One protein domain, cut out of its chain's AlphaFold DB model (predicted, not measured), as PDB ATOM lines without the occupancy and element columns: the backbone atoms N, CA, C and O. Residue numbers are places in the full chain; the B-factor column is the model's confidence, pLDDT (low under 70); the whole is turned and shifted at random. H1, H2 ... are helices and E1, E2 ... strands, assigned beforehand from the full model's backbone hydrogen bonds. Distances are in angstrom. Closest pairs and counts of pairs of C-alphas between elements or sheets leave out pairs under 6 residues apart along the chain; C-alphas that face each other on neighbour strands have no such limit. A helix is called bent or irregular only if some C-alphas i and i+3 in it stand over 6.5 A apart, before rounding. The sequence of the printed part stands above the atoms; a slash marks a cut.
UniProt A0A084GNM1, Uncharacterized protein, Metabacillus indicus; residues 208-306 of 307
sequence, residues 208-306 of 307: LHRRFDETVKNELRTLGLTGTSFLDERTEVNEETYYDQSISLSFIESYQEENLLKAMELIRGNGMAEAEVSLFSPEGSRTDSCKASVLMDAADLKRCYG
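What this domain is: This is residues 208 to 306 of the 307 residues of an uncharacterized protein of Metabacillus indicus (UniProt A0A084GNM1). A strongly twisted sheet of four strands has three helices over one face, with the other face bare; the long hairpin of E1 and E2 makes the longest axis, and its tip at residues 236 to 240 reaches out beyond the helices. H1 lies over E1, H2 over E2, and H3 stands up over E4. The printed part has 99 residues, with three named helices and four named strands in the order H1, E1, E2, H2, E3, E4, H3. The sheet's order is E1, E2, E3, E4, mixed, and the class is mixed, helices and strands. The whole is compact, with a radius of gyration of the C-alphas of 13.5 A, and elongated, spanning 44 by 29 by 25 A.

How they stand to each other: E1, residues 225 to 235, and E2, residues 241 to 251, form an antiparallel hairpin, with N 230 and O 246 within hydrogen-bond range at 2.8 A. E3, residues 276 to 280, is parallel to E2, with N 278 and O 247 2.9 A apart. E4, residues 286 to 291, forms an antiparallel hairpin with E3, with N 277 and O 290 2.8 A apart. H1, residues 208 to 222, H2, residues 257 to 269, and H3, residues 298 to 305, are on the same face, in two layers, helices on one face of a sheet. H1 runs along E1 at 17 degrees on the local plane, at a height over the sheet of 7.6 A; their closest C-alphas are those of His 209 and Ser 229, 5.8 A. H2 runs along E2 at 24 degrees on the local plane, at a height of 9.7 A. E2, H2 and E3 form a strand-helix-strand unit, two parallel neighbour strands with a helix between, with a right-handed crossover. H1 and H2 only just touch, with 3 pairs of C-alphas within 8 A, through residues 216 to 220 and 263 to 267 alone, the closest Leu 220 and Ala 263 at 6.3 A; they stand at a shallow tilt of 29 degrees, opposite ways. H3 stands up from the sheet over E4, its line rising 54 degrees; the closest C-alphas are those of Thr 287 and Tyr 305, 5.6 A. H2 and H3 are close but not clearly touching, with the C-alphas of Glu 257 and Ala 298 7.0 A apart. H1 and H3 are apart. In H2 and H3 every O i to N i+4 pair is within hydrogen-bond range; in H1, 6 of 11 are.

Where its parts are: H1 begins at C-alpha 208 (29.891, -9.838, 3.857) and is 20.3 A long; it is only just irregular, with C-alphas 214 and 217 6.7 A apart. E1 is 31.2 A, E2 32.3 A, H2 18.2 A, E3 13.3 A, E4 15.3 A and H3 10.4 A long. E2 begins at C-alpha 241 (23.607, -7.860, 20.036), and H3 ends at C-alpha 305 (50.800, -2.688, 11.537).

The domain as a whole: The two C-alphas farthest apart are those of Asn 238 and Ser 254, 45.0 A. The printed part has no cut, and no link is long. The mean pLDDT of the printed part is 88.8; residues 237 to 238 and 281 to 286 are under 70.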
ATOM      1  N   LEU A 208      28.484 -10.171   4.055       92.31
ATOM      2  CA  LEU A 208      29.891  -9.838   3.857       92.31
ATOM      3  C   LEU A 208      30.797 -10.979   4.330       92.31
ATOM      4  O   LEU A 208      31.750 -11.318   3.625       92.31
ATOM      5  N   HIS A 209      30.467 -11.613   5.459       92.69
ATOM      6  CA  HIS A 209      31.162 -12.799   5.955       92.69
ATOM      7  C   HIS A 209      31.132 -13.945   4.934       92.69
ATOM      8  O   HIS A 209      32.184 -14.419   4.504       92.69
ATOM      9  N   ARG A 210      29.944 -14.304   4.433       90.06
ATOM     10  CA  ARG A 210      29.798 -15.350   3.412       90.06
ATOM     11  C   ARG A 210      30.530 -15.015   2.108       90.06
ATOM     12  O   ARG A 210      31.245 -15.855   1.561       90.06
ATOM     13  N   ARG A 211      30.412 -13.771   1.625       90.31
ATOM     14  CA  ARG A 211      31.118 -13.304   0.418       90.31
ATOM     15  C   ARG A 211      32.631 -13.447   0.554       90.31
ATOM     16  O   ARG A 211      33.303 -13.787  -0.427       90.31
ATOM     17  N   PHE A 212      33.173 -13.178   1.743       92.81
ATOM     18  CA  PHE A 212      34.597 -13.343   1.997       92.81
ATOM     19  C   PHE A 212      35.036 -14.794   1.771       92.81
ATOM     20  O   PHE A 212      36.011 -15.042   1.055       92.81
ATOM     21  N   ASP A 213      34.295 -15.739   2.350       84.00
ATOM     22  CA  ASP A 213      34.641 -17.159   2.327       84.00
ATOM     23  C   ASP A 213      34.512 -17.798   0.941       84.00
ATOM     24  O   ASP A 213      35.355 -18.621   0.571       84.00
ATOM     25  N   GLU A 214      33.517 -17.396   0.148       84.38
ATOM     26  CA  GLU A 214      33.281 -17.962  -1.186       84.38
ATOM     27  C   GLU A 214      34.171 -17.338  -2.275       84.38
ATOM     28  O   GLU A 214      34.731 -18.050  -3.116       84.38
ATOM     29  N   THR A 215      34.319 -16.007  -2.273       87.00
ATOM     30  CA  THR A 215      34.951 -15.266  -3.384       87.00
ATOM     31  C   THR A 215      36.337 -14.747  -3.008       87.00
ATOM     32  O   THR A 215      37.348 -15.125  -3.606       87.00
ATOM     33  N   VAL A 216      36.412 -13.919  -1.965       93.25
ATOM     34  CA  VAL A 216      37.607 -13.108  -1.670       93.25
ATOM     35  C   VAL A 216      38.796 -13.959  -1.232       93.25
ATOM     36  O   VAL A 216      39.934 -13.699  -1.629       93.25
ATOM     37  N   LYS A 217      38.549 -15.029  -0.473       92.25
ATOM     38  CA  LYS A 217      39.588 -15.941   0.020       92.25
ATOM     39  C   LYS A 217      40.449 -16.553  -1.088       92.25
ATOM     40  O   LYS A 217      41.646 -16.766  -0.888       92.25
ATOM     41  N   ASN A 218      39.860 -16.841  -2.248       90.50
ATOM     42  CA  ASN A 218      40.582 -17.424  -3.380       90.50
ATOM     43  C   ASN A 218      41.457 -16.388  -4.090       90.50
ATOM     44  O   ASN A 218      42.600 -16.685  -4.438       90.50
ATOM     45  N   GLU A 219      40.953 -15.167  -4.252       94.06
ATOM     46  CA  GLU A 219      41.693 -14.066  -4.869       94.06
ATOM     47  C   GLU A 219      42.883 -13.622  -4.005       94.06
ATOM     48  O   GLU A 219      43.979 -13.422  -4.533       94.06
ATOM     49  N   LEU A 220      42.727 -13.596  -2.674       94.25
ATOM     50  CA  LEU A 220      43.815 -13.285  -1.732       94.25
ATOM     51  C   LEU A 220      45.036 -14.202  -1.906       94.25
ATOM     52  O   LEU A 220      46.173 -13.737  -1.815       94.25
ATOM     53  N   ARG A 221      44.826 -15.484  -2.234       91.44
ATOM     54  CA  ARG A 221      45.932 -16.433  -2.451       91.44
ATOM     55  C   ARG A 221      46.822 -16.039  -3.620       91.44
ATOM     56  O   ARG A 221      48.026 -16.269  -3.560       91.44
ATOM     57  N   THR A 222      46.259 -15.422  -4.658       91.44
ATOM     58  CA  THR A 222      47.035 -14.931  -5.811       91.44
ATOM     59  C   THR A 222      47.949 -13.760  -5.446       91.44
ATOM     60  O   THR A 222      48.935 -13.512  -6.134       91.44
ATOM     61  N   LEU A 223      47.653 -13.090  -4.328       93.25
ATOM     62  CA  LEU A 223      48.441 -12.008  -3.742       93.25
ATOM     63  C   LEU A 223      49.423 -12.513  -2.666       93.25
ATOM     64  O   LEU A 223      50.032 -11.711  -1.961       93.25
ATOM     65  N   GLY A 224      49.577 -13.833  -2.505       91.44
ATOM     66  CA  GLY A 224      50.452 -14.419  -1.484       91.44
ATOM     67  C   GLY A 224      49.903 -14.302  -0.057       91.44
ATOM     68  O   GLY A 224      50.673 -14.355   0.904       91.44
ATOM     69  N   LEU A 225      48.584 -14.143   0.096       92.38
ATOM     70  CA  LEU A 225      47.896 -14.004   1.382       92.38
ATOM     71  C   LEU A 225      46.843 -15.105   1.564       92.38
ATOM     72  O   LEU A 225      46.145 -15.497   0.631       92.38
ATOM     73  N   THR A 226      46.676 -15.587   2.788       92.44
ATOM     74  CA  THR A 226      45.444 -16.270   3.202       92.44
ATOM     75  C   THR A 226      44.649 -15.363   4.110       92.44
ATOM     76  O   THR A 226      45.235 -14.575   4.849       92.44
ATOM     77  N   GLY A 227      43.333 -15.536   4.122       92.50
ATOM     78  CA  GLY A 227      42.511 -14.896   5.128       92.50
ATOM     79  C   GLY A 227      41.339 -15.739   5.592       92.50
ATOM     80  O   GLY A 227      40.951 -16.716   4.941       92.50
ATOM     81  N   THR A 228      40.796 -15.315   6.724       92.31
ATOM     82  CA  THR A 228      39.592 -15.861   7.350       92.31
ATOM     83  C   THR A 228      38.742 -14.693   7.825       92.31
ATOM     84  O   THR A 228      39.282 -13.748   8.407       92.31
ATOM     85  N   SER A 229      37.436 -14.755   7.579       93.81
ATOM     86  CA  SER A 229      36.481 -13.812   8.151       93.81
ATOM     87  C   SER A 229      35.887 -14.384   9.434       93.81
ATOM     88  O   SER A 229      35.682 -15.588   9.548       93.81
ATOM     89  N   PHE A 230      35.616 -13.503  10.385       92.19
ATOM     90  CA  PHE A 230      34.929 -13.785  11.634       92.19
ATOM     91  C   PHE A 230      33.791 -12.784  11.798       92.19
ATOM     92  O   PHE A 230      33.861 -11.666  11.278       92.19
ATOM     93  N   LEU A 231      32.761 -13.204  12.517       92.81
ATOM     94  CA  LEU A 231      31.707 -12.334  13.005       92.81
ATOM     95  C   LEU A 231      31.975 -12.129  14.489       92.81
ATOM     96  O   LEU A 231      31.903 -13.077  15.267       92.81
ATOM     97  N   ASP A 232      32.352 -10.913  14.851       90.88
ATOM     98  CA  ASP A 232      32.589 -10.558  16.239       90.88
ATOM     99  C   ASP A 232      31.285 -10.031  16.834       90.88
ATOM    100  O   ASP A 232      30.719  -9.040  16.362       90.88
ATOM    101  N   GLU A 233      30.808 -10.720  17.867       90.12
ATOM    102  CA  GLU A 233      29.638 -10.306  18.626       90.12
ATOM    103  C   GLU A 233      29.947  -9.024  19.412       90.12
ATOM    104  O   GLU A 233      30.934  -8.936  20.153       90.12
ATOM    105  N   ARG A 234      29.075  -8.026  19.279       86.44
ATOM    106  CA  ARG A 234      29.118  -6.778  20.034       86.44
ATOM    107  C   ARG A 234      27.771  -6.524  20.687       86.44
ATOM    108  O   ARG A 234      26.792  -6.236  20.005       86.44
ATOM    109  N   THR A 235      27.759  -6.516  22.013       82.75
ATOM    110  CA  THR A 235      26.605  -6.079  22.800       82.75
ATOM    111  C   THR A 235      26.676  -4.569  23.032       82.75
ATOM    112  O   THR A 235      27.662  -4.055  23.571       82.75
ATOM    113  N   GLU A 236      25.647  -3.837  22.614       80.06
ATOM    114  CA  GLU A 236      25.513  -2.403  22.884       80.06
ATOM    115  C   GLU A 236      24.884  -2.148  24.270       80.06
ATOM    116  O   GLU A 236      24.418  -3.059  24.949       80.06
ATOM    117  N   VAL A 237      24.889  -0.887  24.725       67.69
ATOM    118  CA  VAL A 237      24.475  -0.476  26.090       67.69
ATOM    119  C   VAL A 237      23.033  -0.884  26.442       67.69
ATOM    120  O   VAL A 237      22.699  -0.979  27.620       67.69
ATOM    121  N   ASN A 238      22.203  -1.167  25.437       67.12
ATOM    122  CA  ASN A 238      20.813  -1.596  25.594       67.12
ATOM    123  C   ASN A 238      20.630  -3.124  25.497       67.12
ATOM    124  O   ASN A 238      19.521  -3.572  25.252       67.12
ATOM    125  N   GLU A 239      21.694  -3.919  25.645       71.19
ATOM    126  CA  GLU A 239      21.660  -5.390  25.505       71.19
ATOM    127  C   GLU A 239      21.312  -5.883  24.091       71.19
ATOM    128  O   GLU A 239      21.075  -7.068  23.876       71.19
ATOM    129  N   GLU A 240      21.335  -4.996  23.095       77.56
ATOM    130  CA  GLU A 240      21.239  -5.402  21.698       77.56
ATOM    131  C   GLU A 240      22.555  -5.986  21.212       77.56
ATOM    132  O   GLU A 240      23.609  -5.344  21.297       77.56
ATOM    133  N   THR A 241      22.474  -7.189  20.655       82.81
ATOM    134  CA  THR A 241      23.607  -7.860  20.036       82.81
ATOM    135  C   THR A 241      23.667  -7.532  18.549       82.81
ATOM    136  O   THR A 241      22.696  -7.665  17.804       82.81
ATOM    137  N   TYR A 242      24.848  -7.108  18.114       87.94
ATOM    138  CA  TYR A 242      25.203  -6.892  16.720       87.94
ATOM    139  C   TYR A 242      26.410  -7.741  16.358       87.94
ATOM    140  O   TYR A 242      27.208  -8.104  17.217       87.94
ATOM    141  N   TYR A 243      26.582  -7.967  15.063       91.31
ATOM    142  CA  TYR A 243      27.775  -8.601  14.530       91.31
ATOM    143  C   TYR A 243      28.538  -7.607  13.672       91.31
ATOM    144  O   TYR A 243      27.985  -7.035  12.729       91.31
ATOM    145  N   ASP A 244      29.809  -7.416  13.999       91.38
ATOM    146  CA  ASP A 244      30.754  -6.731  13.130       91.38
ATOM    147  C   ASP A 244      31.604  -7.776  12.398       91.38
ATOM    148  O   ASP A 244      31.905  -8.850  12.921       91.38
ATOM    149  N   GLN A 245      32.006  -7.472  11.166       92.50
ATOM    150  CA  GLN A 245      32.908  -8.347  10.429       92.50
ATOM    151  C   GLN A 245      34.363  -8.024  10.776       92.50
ATOM    152  O   GLN A 245      34.826  -6.899  10.577       92.50
ATOM    153  N   SER A 246      35.110  -9.056  11.152       94.12
ATOM    154  CA  SER A 246      36.564  -9.010  11.264       94.12
ATOM    155  C   SER A 246      37.221  -9.918  10.239       94.12
ATOM    156  O   SER A 246      36.693 -10.966   9.858       94.12
ATOM    157  N   ILE A 247      38.397  -9.520   9.766       95.62
ATOM    158  CA  ILE A 247      39.189 -10.270   8.795       95.62
ATOM    159  C   ILE A 247      40.592 -10.453   9.361       95.62
ATOM    160  O   ILE A 247      41.291  -9.498   9.689       95.62
ATOM    161  N   SER A 248      41.027 -11.703   9.438       93.75
ATOM    162  CA  SER A 248      42.418 -12.041   9.717       93.75
ATOM    163  C   SER A 248      43.124 -12.368   8.415       93.75
ATOM    164  O   SER A 248      42.650 -13.221   7.664       93.75
ATOM    165  N   LEU A 249      44.257 -11.720   8.160       93.94
ATOM    166  CA  LEU A 249      45.139 -12.020   7.040       93.94
ATOM    167  C   LEU A 249      46.463 -12.595   7.531       93.94
ATOM    168  O   LEU A 249      46.983 -12.224   8.580       93.94
ATOM    169  N   SER A 250      47.044 -13.494   6.750       91.25
ATOM    170  CA  SER A 250      48.366 -14.064   7.007       91.25
ATOM    171  C   SER A 250      49.139 -14.169   5.706       91.25
ATOM    172  O   SER A 250      48.576 -14.528   4.669       91.25
ATOM    173  N   PHE A 251      50.436 -13.881   5.761       88.50
ATOM    174  CA  PHE A 251      51.304 -14.054   4.605       88.50
ATOM    175  C   PHE A 251      51.624 -15.530   4.375       88.50
ATOM    176  O   PHE A 251      52.016 -16.246   5.296       88.50
ATOM    177  N   ILE A 252      51.480 -15.970   3.128       84.12
ATOM    178  CA  ILE A 252      51.947 -17.284   2.666       84.12
ATOM    179  C   ILE A 252      53.432 -17.201   2.291       84.12
ATOM    180  O   ILE A 252      54.186 -18.152   2.480       84.12
ATOM    181  N   GLU A 253      53.844 -16.049   1.764       76.75
ATOM    182  CA  GLU A 253      55.202 -15.758   1.312       76.75
ATOM    183  C   GLU A 253      55.830 -14.622   2.137       76.75
ATOM    184  O   GLU A 253      55.274 -14.160   3.130       76.75
ATOM    185  N   SER A 254      57.024 -14.162   1.760       79.75
ATOM    186  CA  SER A 254      57.626 -12.975   2.377       79.75
ATOM    187  C   SER A 254      56.764 -11.729   2.141       79.75
ATOM    188  O   SER A 254      56.139 -11.599   1.090       79.75
ATOM    189  N   TYR A 255      56.769 -10.797   3.101       82.62
ATOM    190  CA  TYR A 255      56.035  -9.532   3.004       82.62
ATOM    191  C   TYR A 255      56.321  -8.798   1.683       82.62
ATOM    192  O   TYR A 255      57.475  -8.522   1.351       82.62
ATOM    193  N   GLN A 256      55.250  -8.454   0.961       86.50
ATOM    194  CA  GLN A 256      55.274  -7.575  -0.207       86.50
ATOM    195  C   GLN A 256      54.201  -6.494  -0.034       86.50
ATOM    196  O   GLN A 256      53.007  -6.781  -0.109       86.50
ATOM    197  N   GLU A 257      54.635  -5.253   0.187       90.94
ATOM    198  CA  GLU A 257      53.760  -4.098   0.444       90.94
ATOM    199  C   GLU A 257      52.706  -3.900  -0.656       90.94
ATOM    200  O   GLU A 257      51.524  -3.731  -0.365       90.94
ATOM    201  N   GLU A 258      53.113  -4.002  -1.924       92.81
ATOM    202  CA  GLU A 258      52.213  -3.844  -3.072       92.81
ATOM    203  C   GLU A 258      51.071  -4.874  -3.058       92.81
ATOM    204  O   GLU A 258      49.924  -4.539  -3.355       92.81
ATOM    205  N   ASN A 259      51.360  -6.119  -2.676       93.81
ATOM    206  CA  ASN A 259      50.345  -7.168  -2.611       93.81
ATOM    207  C   ASN A 259      49.390  -6.956  -1.437       93.81
ATOM    208  O   ASN A 259      48.192  -7.193  -1.583       93.81
ATOM    209  N   LEU A 260      49.893  -6.469  -0.296       93.00
ATOM    210  CA  LEU A 260      49.043  -6.130   0.844       93.00
ATOM    211  C   LEU A 260      48.101  -4.965   0.506       93.00
ATOM    212  O   LEU A 260      46.916  -5.038   0.819       93.00
ATOM    213  N   LEU A 261      48.581  -3.940  -0.204       95.31
ATOM    214  CA  LEU A 261      47.736  -2.839  -0.681       95.31
ATOM    215  C   LEU A 261      46.641  -3.317  -1.641       95.31
ATOM    216  O   LEU A 261      45.476  -2.957  -1.466       95.31
ATOM    217  N   LYS A 262      46.985  -4.185  -2.602       96.69
ATOM    218  CA  LYS A 262      46.002  -4.811  -3.503       96.69
ATOM    219  C   LYS A 262      44.990  -5.669  -2.747       96.69
ATOM    220  O   LYS A 262      43.818  -5.683  -3.104       96.69
ATOM    221  N   ALA A 263      45.411  -6.355  -1.686       95.75
ATOM    222  CA  ALA A 263      44.502  -7.119  -0.840       95.75
ATOM    223  C   ALA A 263      43.524  -6.209  -0.085       95.75
ATOM    224  O   ALA A 263      42.337  -6.523  -0.013       95.75
ATOM    225  N   MET A 264      43.981  -5.059   0.423       96.75
ATOM    226  CA  MET A 264      43.084  -4.072   1.038       96.75
ATOM    227  C   MET A 264      42.093  -3.500   0.020       96.75
ATOM    228  O   MET A 264      40.908  -3.348   0.320       96.75
ATOM    229  N   GLU A 265      42.557  -3.210  -1.197       96.94
ATOM    230  CA  GLU A 265      41.694  -2.766  -2.293       96.94
ATOM    231  C   GLU A 265      40.647  -3.824  -2.655       96.94
ATOM    232  O   GLU A 265      39.471  -3.488  -2.776       96.94
ATOM    233  N   LEU A 266      41.039  -5.098  -2.735       96.62
ATOM    234  CA  LEU A 266      40.134  -6.221  -2.971       96.62
ATOM    235  C   LEU A 266      39.058  -6.337  -1.878       96.62
ATOM    236  O   LEU A 266      37.876  -6.486  -2.193       96.62
ATOM    237  N   ILE A 267      39.447  -6.246  -0.602       96.62
ATOM    238  CA  ILE A 267      38.515  -6.301   0.537       96.62
ATOM    239  C   ILE A 267      37.506  -5.148   0.452       96.62
ATOM    240  O   ILE A 267      36.293  -5.379   0.478       96.62
ATOM    241  N   ARG A 268      37.980  -3.908   0.263       96.25
ATOM    242  CA  ARG A 268      37.107  -2.734   0.092       96.25
ATOM    243  C   ARG A 268      36.196  -2.860  -1.126       96.25
ATOM    244  O   ARG A 268      35.003  -2.588  -1.021       96.25
ATOM    245  N   GLY A 269      36.742  -3.296  -2.261       95.06
ATOM    246  CA  GLY A 269      36.016  -3.473  -3.520       95.06
ATOM    247  C   GLY A 269      34.870  -4.480  -3.420       95.06
ATOM    248  O   GLY A 269      33.893  -4.371  -4.155       95.06
ATOM    249  N   ASN A 270      34.936  -5.403  -2.458       94.56
ATOM    250  CA  ASN A 270      33.874  -6.363  -2.165       94.56
ATOM    251  C   ASN A 270      32.848  -5.878  -1.122       94.56
ATOM    252  O   ASN A 270      31.961  -6.643  -0.732       94.56
ATOM    253  N   GLY A 271      32.922  -4.609  -0.708       93.69
ATOM    254  CA  GLY A 271      31.989  -3.978   0.227       93.69
ATOM    255  C   GLY A 271      32.386  -4.091   1.699       93.69
ATOM    256  O   GLY A 271      31.626  -3.666   2.561       93.69
ATOM    257  N   MET A 272      33.576  -4.620   1.999       96.06
ATOM    258  CA  MET A 272      34.055  -4.858   3.369       96.06
ATOM    259  C   MET A 272      34.953  -3.719   3.869       96.06
ATOM    260  O   MET A 272      35.944  -3.940   4.556       96.06
ATOM    261  N   ALA A 273      34.639  -2.479   3.490       95.81
ATOM    262  CA  ALA A 273      35.447  -1.317   3.857       95.81
ATOM    263  C   ALA A 273      35.459  -1.059   5.376       95.81
ATOM    264  O   ALA A 273      36.464  -0.608   5.914       95.81
ATOM    265  N   GLU A 274      34.373  -1.396   6.068       95.06
ATOM    266  CA  GLU A 274      34.255  -1.217   7.517       95.06
ATOM    267  C   GLU A 274      34.737  -2.426   8.331       95.06
ATOM    268  O   GLU A 274      34.696  -2.369   9.555       95.06
ATOM    269  N   ALA A 275      35.214  -3.493   7.680       95.38
ATOM    270  CA  ALA A 275      35.736  -4.659   8.381       95.38
ATOM    271  C   ALA A 275      37.067  -4.343   9.077       95.38
ATOM    272  O   ALA A 275      37.950  -3.711   8.483       95.38
ATOM    273  N   GLU A 276      37.227  -4.821  10.311       95.19
ATOM    274  CA  GLU A 276      38.482  -4.732  11.062       95.19
ATOM    275  C   GLU A 276      39.478  -5.767  10.531       95.19
ATOM    276  O   GLU A 276      39.253  -6.975  10.612       95.19
ATOM    277  N   VAL A 277      40.598  -5.308   9.971       95.56
ATOM    278  CA  VAL A 277      41.604  -6.177   9.353       95.56
ATOM    279  C   VAL A 277      42.812  -6.312  10.274       95.56
ATOM    280  O   VAL A 277      43.542  -5.350  10.514       95.56
ATOM    281  N   SER A 278      43.047  -7.528  10.767       93.50
ATOM    282  CA  SER A 278      44.256  -7.912  11.505       93.50
ATOM    283  C   SER A 278      45.248  -8.621  10.587       93.50
ATOM    284  O   SER A 278      44.846  -9.397   9.718       93.50
ATOM    285  N   LEU A 279      46.543  -8.432  10.832       90.62
ATOM    286  CA  LEU A 279      47.607  -9.115  10.110       90.62
ATOM    287  C   LEU A 279      48.386 -10.036  11.054       90.62
ATOM    288  O   LEU A 279      48.744  -9.665  12.172       90.62
ATOM    289  N   PHE A 280      48.659 -11.251  10.596       85.88
ATOM    290  CA  PHE A 280      49.520 -12.201  11.284       85.88
ATOM    291  C   PHE A 280      50.856 -12.294  10.567       85.88
ATOM    292  O   PHE A 280      50.930 -12.597   9.370       85.88
ATOM    293  N   SER A 281      51.919 -12.047  11.327       69.56
ATOM    294  CA  SER A 281      53.274 -12.253  10.843       69.56
ATOM    295  C   SER A 281      53.613 -13.753  10.810       69.56
ATOM    296  O   SER A 281      53.066 -14.534  11.598       69.56
ATOM    297  N   PRO A 282      54.564 -14.178   9.961       61.34
ATOM    298  CA  PRO A 282      55.083 -15.548   9.965       61.34
ATOM    299  C   PRO A 282      55.695 -15.981  11.311       61.34
ATOM    300  O   PRO A 282      55.853 -17.173  11.562       61.34
ATOM    301  N   GLU A 283      56.037 -15.025  12.179       63.66
ATOM    302  CA  GLU A 283      56.599 -15.250  13.517       63.66
ATOM    303  C   GLU A 283      55.511 -15.532  14.574       63.66
ATOM    304  O   GLU A 283      55.823 -15.798  15.735       63.66
ATOM    305  N   GLY A 284      54.233 -15.505  14.177       57.34
ATOM    306  CA  GLY A 284      53.087 -15.829  15.029       57.34
ATOM    307  C   GLY A 284      52.559 -14.660  15.862       57.34
ATOM    308  O   GLY A 284      51.678 -14.864  16.696       57.34
ATOM    309  N   SER A 285      53.061 -13.439  15.652       64.88
ATOM    310  CA  SER A 285      52.538 -12.234  16.300       64.88
ATOM    311  C   SER A 285      51.347 -11.654  15.526       64.88
ATOM    312  O   SER A 285      51.398 -11.503  14.302       64.88
ATOM    313  N   ARG A 286      50.267 -11.334  16.254       67.56
ATOM    314  CA  ARG A 286      49.099 -10.595  15.749       67.56
ATOM    315  C   ARG A 286      49.375  -9.096  15.878       67.56
ATOM    316  O   ARG A 286      49.794  -8.655  16.948       67.56
ATOM    317  N   THR A 287      49.152  -8.338  14.811       77.31
ATOM    318  CA  THR A 287      49.206  -6.869  14.839       77.31
ATOM    319  C   THR A 287      47.932  -6.274  15.437       77.31
ATOM    320  O   THR A 287      46.926  -6.973  15.591       77.31
ATOM    321  N   ASP A 288      47.939  -4.965  15.689       81.00
ATOM    322  CA  ASP A 288      46.696  -4.209  15.862       81.00
ATOM    323  C   ASP A 288      45.785  -4.389  14.631       81.00
ATOM    324  O   ASP A 288      46.256  -4.730  13.534       81.00
ATOM    325  N   SER A 289      44.474  -4.210  14.816       90.44
ATOM    326  CA  SER A 289      43.505  -4.195  13.720       90.44
ATOM    327  C   SER A 289      43.194  -2.764  13.295       90.44
ATOM    328  O   SER A 289      43.165  -1.854  14.124       90.44
ATOM    329  N   CYS A 290      42.947  -2.571  12.001       93.88
ATOM    330  CA  CYS A 290      42.369  -1.333  11.491       93.88
ATOM    331  C   CYS A 290      41.301  -1.635  10.449       93.88
ATOM    332  O   CYS A 290      41.418  -2.595   9.682       93.88
ATOM    333  N   LYS A 291      40.318  -0.741  10.340       95.69
ATOM    334  CA  LYS A 291      39.331  -0.763   9.259       95.69
ATOM    335  C   LYS A 291      39.984  -0.740   7.883       95.69
ATOM    336  O   LYS A 291      40.849   0.099   7.613       95.69
ATOM    337  N   ALA A 292      39.494  -1.577   6.972       96.00
ATOM    338  CA  ALA A 292      39.964  -1.608   5.586       96.00
ATOM    339  C   ALA A 292      39.842  -0.243   4.876       96.00
ATOM    340  O   ALA A 292      40.651   0.068   4.001       96.00
ATOM    341  N   SER A 293      38.872   0.594   5.261       96.44
ATOM    342  CA  SER A 293      38.663   1.958   4.757       96.44
ATOM    343  C   SER A 293      39.786   2.935   5.117       96.44
ATOM    344  O   SER A 293      39.961   3.936   4.426       96.44
ATOM    345  N   VAL A 294      40.569   2.638   6.156       95.62
ATOM    346  CA  VAL A 294      41.706   3.459   6.601       95.62
ATOM    347  C   VAL A 294      43.018   3.021   5.943       95.62
ATOM    348  O   VAL A 294      43.951   3.809   5.865       95.62
ATOM    349  N   LEU A 295      43.113   1.782   5.460       93.38
ATOM    350  CA  LEU A 295      44.349   1.182   4.943       93.38
ATOM    351  C   LEU A 295      44.533   1.465   3.443       93.38
ATOM    352  O   LEU A 295      44.432   0.558   2.611       93.38
ATOM    353  N   MET A 296      44.733   2.733   3.080       95.00
ATOM    354  CA  MET A 296      44.686   3.184   1.683       95.00
ATOM    355  C   MET A 296      46.051   3.167   0.994       95.00
ATOM    356  O   MET A 296      46.121   2.899  -0.207       95.00
ATOM    357  N   ASP A 297      47.123   3.426   1.740       95.56
ATOM    358  CA  ASP A 297      48.486   3.475   1.216       95.56
ATOM    359  C   ASP A 297      49.534   2.883   2.180       95.56
ATOM    360  O   ASP A 297      49.229   2.384   3.266       95.56
ATOM    361  N   ALA A 298      50.799   2.902   1.754       92.38
ATOM    362  CA  ALA A 298      51.923   2.365   2.519       92.38
ATOM    363  C   ALA A 298      52.115   3.050   3.885       92.38
ATOM    364  O   ALA A 298      52.510   2.402   4.857       92.38
ATOM    365  N   ALA A 299      51.831   4.353   3.987       94.12
ATOM    366  CA  ALA A 299      51.954   5.076   5.246       94.12
ATOM    367  C   ALA A 299      50.872   4.631   6.241       94.12
ATOM    368  O   ALA A 299      51.165   4.495   7.433       94.12
ATOM    369  N   ASP A 300      49.660   4.348   5.761       93.62
ATOM    370  CA  ASP A 300      48.580   3.803   6.588       93.62
ATOM    371  C   ASP A 300      48.893   2.386   7.083       93.62
ATOM    372  O   ASP A 300      48.743   2.115   8.278       93.62
ATOM    373  N   LEU A 301      49.389   1.506   6.200       90.56
ATOM    374  CA  LEU A 301      49.817   0.148   6.563       90.56
ATOM    375  C   LEU A 301      50.899   0.176   7.644       90.56
ATOM    376  O   LEU A 301      50.796  -0.525   8.650       90.56
ATOM    377  N   LYS A 302      51.907   1.036   7.472       89.75
ATOM    378  CA  LYS A 302      52.980   1.221   8.450       89.75
ATOM    379  C   LYS A 302      52.468   1.745   9.786       89.75
ATOM    380  O   LYS A 302      52.902   1.279  10.836       89.75
ATOM    381  N   ARG A 303      51.550   2.716   9.764       90.56
ATOM    382  CA  ARG A 303      50.950   3.270  10.985       90.56
ATOM    383  C   ARG A 303      50.130   2.222  11.733       90.56
ATOM    384  O   ARG A 303      50.186   2.208  12.956       90.56
ATOM    385  N   CYS A 304      49.376   1.393  11.016       90.31
ATOM    386  CA  CYS A 304      48.516   0.383  11.622       90.31
ATOM    387  C   CYS A 304      49.300  -0.832  12.132       90.31
ATOM    388  O   CYS A 304      49.123  -1.267  13.263       90.31
ATOM    389  N   TYR A 305      50.182  -1.382  11.298       88.00
ATOM    390  CA  TYR A 305      50.800  -2.688  11.537       88.00
ATOM    391  C   TYR A 305      52.260  -2.614  11.991       88.00
ATOM    392  O   TYR A 305      52.836  -3.636  12.355       88.00
ATOM    393  N   GLY A 306      52.878  -1.428  11.972       80.19
ATOM    394  CA  GLY A 306      54.283  -1.249  12.349       80.19
ATOM    395  C   GLY A 306      55.285  -1.858  11.361       80.19
ATOM    396  O   GLY A 306      56.414  -2.144  11.762       80.19
TER     397      GLY A 306